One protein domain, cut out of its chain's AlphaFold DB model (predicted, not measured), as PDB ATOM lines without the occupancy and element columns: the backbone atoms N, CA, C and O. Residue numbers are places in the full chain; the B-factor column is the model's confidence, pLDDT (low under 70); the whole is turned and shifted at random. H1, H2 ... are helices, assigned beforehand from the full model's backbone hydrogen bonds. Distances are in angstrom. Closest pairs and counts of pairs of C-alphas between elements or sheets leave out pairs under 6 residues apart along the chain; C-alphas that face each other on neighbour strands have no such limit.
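What this domain is: This is residues 953 to 1003 of the 1003 residues of an uncharacterized protein of Pomacea canaliculata (UniProt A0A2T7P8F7). One long straight helix, H1, meets a shorter one, H2, near their ends at a corner, and the two make an L with H1 as its long arm. H1, 38.5 A from first to last C-alpha, makes the larger part of the 60 A length, and H2, 21.3 A long, turns off to one side. The printed part has 51 residues with two named helices, H1 then H2, and no named strand; the class is all helix. It is extended, with a radius of gyration of the C-alphas of 19.5 A and spans of 60 by 25 by 9 A.

How they stand to each other: H1, residues 957 to 983, and H2, residues 986 to 1000, are about perpendicular at 81 degrees. They are close but not clearly touching; their closest C-alphas, those of Glu 983 and His 989, are 6.7 A apart. In H1 every O i to N i+4 pair is within hydrogen-bond range; in H2, 10 of 11 are.

Where its parts are: H1 measures 38.5 A from C-alpha 957 at (29.382, -53.318, -44.059) to C-alpha 983. H2 measures 21.3 A and ends with C-alpha 1000 at (31.598, -1.846, -48.605).

The domain as a whole: The two C-alphas farthest apart, those of Asn 955 and Lys 1001, are 60.5 A apart. The printed part has no cut, and the link from H1 to H2 is tight. Residues 953 and 987 to 988 have pLDDT under 70.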
ATOM      1  N   LEU A 953      22.922 -55.706 -40.884       68.56
ATOM      2  CA  LEU A 953      23.848 -54.677 -41.362       68.56
ATOM      3  C   LEU A 953      25.300 -54.891 -40.898       68.56
ATOM      4  O   LEU A 953      26.201 -54.580 -41.675       68.56
ATOM      5  N   LYS A 954      25.556 -55.468 -39.709       74.62
ATOM      6  CA  LYS A 954      26.925 -55.868 -39.301       74.62
ATOM      7  C   LYS A 954      27.536 -56.852 -40.302       74.62
ATOM      8  O   LYS A 954      28.708 -56.735 -40.638       74.62
ATOM      9  N   ASN A 955      26.726 -57.781 -40.810       82.00
ATOM     10  CA  ASN A 955      27.164 -58.831 -41.735       82.00
ATOM     11  C   ASN A 955      27.372 -58.326 -43.181       82.00
ATOM     12  O   ASN A 955      27.822 -59.082 -44.040       82.00
ATOM     13  N   HIS A 956      27.048 -57.059 -43.471       81.44
ATOM     14  CA  HIS A 956      27.199 -56.441 -44.791       81.44
ATOM     15  C   HIS A 956      27.639 -54.963 -44.689       81.44
ATOM     16  O   HIS A 956      26.856 -54.065 -45.030       81.44
ATOM     17  N   PRO A 957      28.888 -54.684 -44.262       81.19
ATOM     18  CA  PRO A 957      29.382 -53.318 -44.059       81.19
ATOM     19  C   PRO A 957      29.277 -52.447 -45.321       81.19
ATOM     20  O   PRO A 957      28.820 -51.311 -45.237       81.19
ATOM     21  N   GLU A 958      29.565 -52.993 -46.506       87.31
ATOM     22  CA  GLU A 958      29.438 -52.285 -47.792       87.31
ATOM     23  C   GLU A 958      28.010 -51.769 -48.053       87.31
ATOM     24  O   GLU A 958      27.807 -50.634 -48.488       87.31
ATOM     25  N   LYS A 959      26.987 -52.581 -47.741       83.06
ATOM     26  CA  LYS A 959      25.574 -52.196 -47.914       83.06
ATOM     27  C   LYS A 959      25.187 -51.083 -46.936       83.06
ATOM     28  O   LYS A 959      24.380 -50.218 -47.284       83.06
ATOM     29  N   TYR A 960      25.773 -51.082 -45.738       82.44
ATOM     30  CA  TYR A 960      25.606 -50.019 -44.748       82.44
ATOM     31  C   TYR A 960      26.321 -48.723 -45.168       82.44
ATOM     32  O   TYR A 960      25.722 -47.648 -45.097       82.44
ATOM     33  N   GLU A 961      27.542 -48.805 -45.699       88.88
ATOM     34  CA  GLU A 961      28.292 -47.643 -46.191       88.88
ATOM     35  C   GLU A 961      27.615 -46.988 -47.405       88.88
ATOM     36  O   GLU A 961      27.372 -45.779 -47.393       88.88
ATOM     37  N   VAL A 962      27.171 -47.770 -48.395       91.19
ATOM     38  CA  VAL A 962      26.388 -47.258 -49.537       91.19
ATOM     39  C   VAL A 962      25.075 -46.602 -49.075       91.19
ATOM     40  O   VAL A 962      24.625 -45.615 -49.669       91.19
ATOM     41  N   MET A 963      24.454 -47.098 -47.999       87.38
ATOM     42  CA  MET A 963      23.276 -46.467 -47.391       87.38
ATOM     43  C   MET A 963      23.630 -45.132 -46.713       87.38
ATOM     44  O   MET A 963      22.933 -44.134 -46.927       87.38
ATOM     45  N   LEU A 964      24.726 -45.083 -45.946       88.50
ATOM     46  CA  LEU A 964      25.233 -43.858 -45.319       88.50
ATOM     47  C   LEU A 964      25.645 -42.809 -46.357       88.50
ATOM     48  O   LEU A 964      25.336 -41.630 -46.180       88.50
ATOM     49  N   GLN A 965      26.275 -43.208 -47.462       92.25
ATOM     50  CA  GLN A 965      26.621 -42.318 -48.569       92.25
ATOM     51  C   GLN A 965      25.360 -41.710 -49.201       92.25
ATOM     52  O   GLN A 965      25.231 -40.484 -49.256       92.25
ATOM     53  N   LYS A 966      24.361 -42.533 -49.546       93.12
ATOM     54  CA  LYS A 966      23.061 -42.057 -50.061       93.12
ATOM     55  C   LYS A 966      22.336 -41.137 -49.063       93.12
ATOM     56  O   LYS A 966      21.682 -40.173 -49.473       93.12
ATOM     57  N   ALA A 967      22.477 -41.371 -47.755       88.25
ATOM     58  CA  ALA A 967      21.950 -40.489 -46.711       88.25
ATOM     59  C   ALA A 967      22.712 -39.148 -46.624       88.25
ATOM     60  O   ALA A 967      22.078 -38.087 -46.577       88.25
ATOM     61  N   ARG A 968      24.053 -39.169 -46.676       93.31
ATOM     62  CA  ARG A 968      24.925 -37.977 -46.747       93.31
ATOM     63  C   ARG A 968      24.589 -37.128 -47.980       93.31
ATOM     64  O   ARG A 968      24.387 -35.921 -47.853       93.31
ATOM     65  N   GLU A 969      24.414 -37.750 -49.145       93.62
ATOM     66  CA  GLU A 969      23.997 -37.097 -50.396       93.62
ATOM     67  C   GLU A 969      22.581 -36.512 -50.336       93.62
ATOM     68  O   GLU A 969      22.338 -35.421 -50.856       93.62
ATOM     69  N   ARG A 970      21.622 -37.208 -49.708       89.75
ATOM     70  CA  ARG A 970      20.261 -36.683 -49.499       89.75
ATOM     71  C   ARG A 970      20.274 -35.484 -48.545       89.75
ATOM     72  O   ARG A 970      19.566 -34.509 -48.785       89.75
ATOM     73  N   SER A 971      21.119 -35.518 -47.513       89.44
ATOM     74  CA  SER A 971      21.351 -34.388 -46.601       89.44
ATOM     75  C   SER A 971      22.023 -33.200 -47.306       89.44
ATOM     76  O   SER A 971      21.590 -32.059 -47.129       89.44
ATOM     77  N   LYS A 972      23.022 -33.448 -48.169       93.38
ATOM     78  CA  LYS A 972      23.650 -32.424 -49.021       93.38
ATOM     79  C   LYS A 972      22.616 -31.781 -49.954       93.38
ATOM     80  O   LYS A 972      22.366 -30.589 -49.821       93.38
ATOM     81  N   ARG A 973      21.892 -32.574 -50.755       91.50
ATOM     82  CA  ARG A 973      20.810 -32.085 -51.636       91.50
ATOM     83  C   ARG A 973      19.732 -31.289 -50.890       91.50
ATOM     84  O   ARG A 973      19.278 -30.272 -51.403       91.50
ATOM     85  N   ASN A 974      19.354 -31.694 -49.675       85.81
ATOM     86  CA  ASN A 974      18.407 -30.937 -48.849       85.81
ATOM     87  C   ASN A 974      18.976 -29.598 -48.347       85.81
ATOM     88  O   ASN A 974      18.225 -28.626 -48.253       85.81
ATOM     89  N   ARG A 975      20.276 -29.517 -48.025       88.38
ATOM     90  CA  ARG A 975      20.945 -28.244 -47.703       88.38
ATOM     91  C   ARG A 975      21.052 -27.351 -48.935       88.38
ATOM     92  O   ARG A 975      20.664 -26.192 -48.852       88.38
ATOM     93  N   ASP A 976      21.457 -27.898 -50.076       89.94
ATOM     94  CA  ASP A 976      21.599 -27.156 -51.333       89.94
ATOM     95  C   ASP A 976      20.243 -26.625 -51.833       89.94
ATOM     96  O   ASP A 976      20.138 -25.470 -52.233       89.94
ATOM     97  N   ALA A 977      19.172 -27.420 -51.734       88.94
ATOM     98  CA  ALA A 977      17.812 -26.987 -52.063       88.94
ATOM     99  C   ALA A 977      17.286 -25.901 -51.107       88.94
ATOM    100  O   ALA A 977      16.607 -24.974 -51.548       88.94
ATOM    101  N   ARG A 978      17.614 -25.974 -49.805       84.38
ATOM    102  CA  ARG A 978      17.306 -24.900 -48.842       84.38
ATOM    103  C   ARG A 978      18.101 -23.631 -49.140       84.38
ATOM    104  O   ARG A 978      17.509 -22.559 -49.101       84.38
ATOM    105  N   LYS A 979      19.390 -23.757 -49.470       86.75
ATOM    106  CA  LYS A 979      20.267 -22.644 -49.848       86.75
ATOM    107  C   LYS A 979      19.723 -21.934 -51.092       86.75
ATOM    108  O   LYS A 979      19.374 -20.765 -50.990       86.75
ATOM    109  N   ARG A 980      19.475 -22.662 -52.189       84.62
ATOM    110  CA  ARG A 980      18.855 -22.110 -53.411       84.62
ATOM    111  C   ARG A 980      17.506 -21.441 -53.137       84.62
ATOM    112  O   ARG A 980      17.267 -20.358 -53.644       84.62
ATOM    113  N   LYS A 981      16.639 -22.047 -52.313       86.25
ATOM    114  CA  LYS A 981      15.330 -21.467 -51.945       86.25
ATOM    115  C   LYS A 981      15.441 -20.215 -51.060       86.25
ATOM    116  O   LYS A 981      14.510 -19.414 -51.029       86.25
ATOM    117  N   TRP A 982      16.535 -20.065 -50.318       75.31
ATOM    118  CA  TRP A 982      16.832 -18.862 -49.545       75.31
ATOM    119  C   TRP A 982      17.434 -17.768 -50.433       75.31
ATOM    120  O   TRP A 982      17.017 -16.624 -50.329       75.31
ATOM    121  N   GLU A 983      18.333 -18.123 -51.353       76.06
ATOM    122  CA  GLU A 983      18.935 -17.212 -52.340       76.06
ATOM    123  C   GLU A 983      17.919 -16.729 -53.394       76.06
ATOM    124  O   GLU A 983      17.993 -15.592 -53.843       76.06
ATOM    125  N   SER A 984      16.925 -17.553 -53.748       76.25
ATOM    126  CA  SER A 984      15.858 -17.213 -54.703       76.25
ATOM    127  C   SER A 984      14.665 -16.470 -54.083       76.25
ATOM    128  O   SER A 984      13.600 -16.408 -54.701       76.25
ATOM    129  N   ALA A 985      14.766 -15.990 -52.841       79.12
ATOM    130  CA  ALA A 985      13.692 -15.247 -52.188       79.12
ATOM    131  C   ALA A 985      13.916 -13.734 -52.395       79.12
ATOM    132  O   ALA A 985      14.914 -13.207 -51.915       79.12
ATOM    133  N   PRO A 986      13.007 -12.979 -53.040       70.56
ATOM    134  CA  PRO A 986      13.291 -11.583 -53.403       70.56
ATOM    135  C   PRO A 986      13.617 -10.687 -52.192       70.56
ATOM    136  O   PRO A 986      14.467  -9.807 -52.283       70.56
ATOM    137  N   LYS A 987      13.022 -10.970 -51.023       69.12
ATOM    138  CA  LYS A 987      13.306 -10.244 -49.772       69.12
ATOM    139  C   LYS A 987      14.683 -10.537 -49.156       69.12
ATOM    140  O   LYS A 987      15.145  -9.732 -48.360       69.12
ATOM    141  N   THR A 988      15.339 -11.655 -49.483       67.81
ATOM    142  CA  THR A 988      16.718 -11.918 -49.022       67.81
ATOM    143  C   THR A 988      17.745 -11.293 -49.958       67.81
ATOM    144  O   THR A 988      18.797 -10.887 -49.482       67.81
ATOM    145  N   HIS A 989      17.443 -11.153 -51.256       73.06
ATOM    146  CA  HIS A 989      18.344 -10.499 -52.207       73.06
ATOM    147  C   HIS A 989      18.561  -9.019 -51.868       73.06
ATOM    148  O   HIS A 989      19.706  -8.579 -51.820       73.06
ATOM    149  N   ALA A 990      17.487  -8.282 -51.550       77.94
ATOM    150  CA  ALA A 990      17.577  -6.896 -51.078       77.94
ATOM    151  C   ALA A 990      18.449  -6.786 -49.813       77.94
ATOM    152  O   ALA A 990      19.466  -6.099 -49.824       77.94
ATOM    153  N   LEU A 991      18.143  -7.583 -48.782       83.38
ATOM    154  CA  LEU A 991      18.920  -7.650 -47.536       83.38
ATOM    155  C   LEU A 991      20.397  -8.032 -47.760       83.38
ATOM    156  O   LEU A 991      21.286  -7.545 -47.068       83.38
ATOM    157  N   LEU A 992      20.692  -8.894 -48.739       82.69
ATOM    158  CA  LEU A 992      22.063  -9.253 -49.115       82.69
ATOM    159  C   LEU A 992      22.782  -8.144 -49.894       82.69
ATOM    160  O   LEU A 992      24.007  -8.062 -49.806       82.69
ATOM    161  N   GLN A 993      22.066  -7.294 -50.634       83.81
ATOM    162  CA  GLN A 993      22.632  -6.084 -51.237       83.81
ATOM    163  C   GLN A 993      22.879  -5.007 -50.174       83.81
ATOM    164  O   GLN A 993      23.976  -4.464 -50.136       83.81
ATOM    165  N   GLU A 994      21.944  -4.780 -49.251       90.56
ATOM    166  CA  GLU A 994      22.119  -3.884 -48.096       90.56
ATOM    167  C   GLU A 994      23.328  -4.298 -47.239       90.56
ATOM    168  O   GLU A 994      24.194  -3.475 -46.952       90.56
ATOM    169  N   ILE A 995      23.461  -5.589 -46.906       90.50
ATOM    170  CA  ILE A 995      24.611  -6.120 -46.150       90.50
ATOM    171  C   ILE A 995      25.928  -6.005 -46.939       90.50
ATOM    172  O   ILE A 995      26.984  -5.840 -46.324       90.50
ATOM    173  N   LYS A 996      25.903  -6.085 -48.278       90.06
ATOM    174  CA  LYS A 996      27.089  -5.814 -49.110       90.06
ATOM    175  C   LYS A 996      27.465  -4.336 -49.060       90.06
ATOM    176  O   LYS A 996      28.580  -4.040 -48.656       90.06
ATOM    177  N   ILE A 997      26.525  -3.441 -49.367       93.06
ATOM    178  CA  ILE A 997      26.722  -1.982 -49.351       93.06
ATOM    179  C   ILE A 997      27.204  -1.518 -47.970       93.06
ATOM    180  O   ILE A 997      28.125  -0.715 -47.881       93.06
ATOM    181  N   PHE A 998      26.653  -2.066 -46.883       86.69
ATOM    182  CA  PHE A 998      27.126  -1.779 -45.528       86.69
ATOM    183  C   PHE A 998      28.576  -2.236 -45.308       86.69
ATOM    184  O   PHE A 998      29.380  -1.471 -44.792       86.69
ATOM    185  N   LYS A 999      28.943  -3.450 -45.741       89.31
ATOM    186  CA  LYS A 999      30.328  -3.955 -45.645       89.31
ATOM    187  C   LYS A 999      31.316  -3.251 -46.576       89.31
ATOM    188  O   LYS A 999      32.513  -3.317 -46.329       89.31
ATOM    189  N   GLU A1000      30.824  -2.620 -47.631       88.75
ATOM    190  CA  GLU A1000      31.598  -1.846 -48.605       88.75
ATOM    191  C   GLU A1000      31.744  -0.376 -48.169       88.75
ATOM    192  O   GLU A1000      32.725   0.258 -48.519       88.75
ATOM    193  N   LYS A1001      30.842   0.124 -47.307       81.31
ATOM    194  CA  LYS A1001      30.985   1.367 -46.516       81.31
ATOM    195  C   LYS A1001      31.761   1.196 -45.195       81.31
ATOM    196  O   LYS A1001      31.885   2.147 -44.429       81.31
ATOM    197  N   GLN A1002      32.207  -0.019 -44.882       71.81
ATOM    198  CA  GLN A1002      32.989  -0.376 -43.683       71.81
ATOM    199  C   GLN A1002      34.396  -0.875 -44.072       71.81
ATOM    200  O   GLN A1002      35.018  -1.645 -43.339       71.81
ATOM    201  N   ARG A1003      34.849  -0.492 -45.267       80.62
ATOM    202  CA  ARG A1003      36.121  -0.825 -45.909       80.62
ATOM    203  C   ARG A1003      36.692   0.428 -46.555       80.62
ATOM    204  O   ARG A1003      37.926   0.431 -46.715       80.62
TER     205      ARG A1003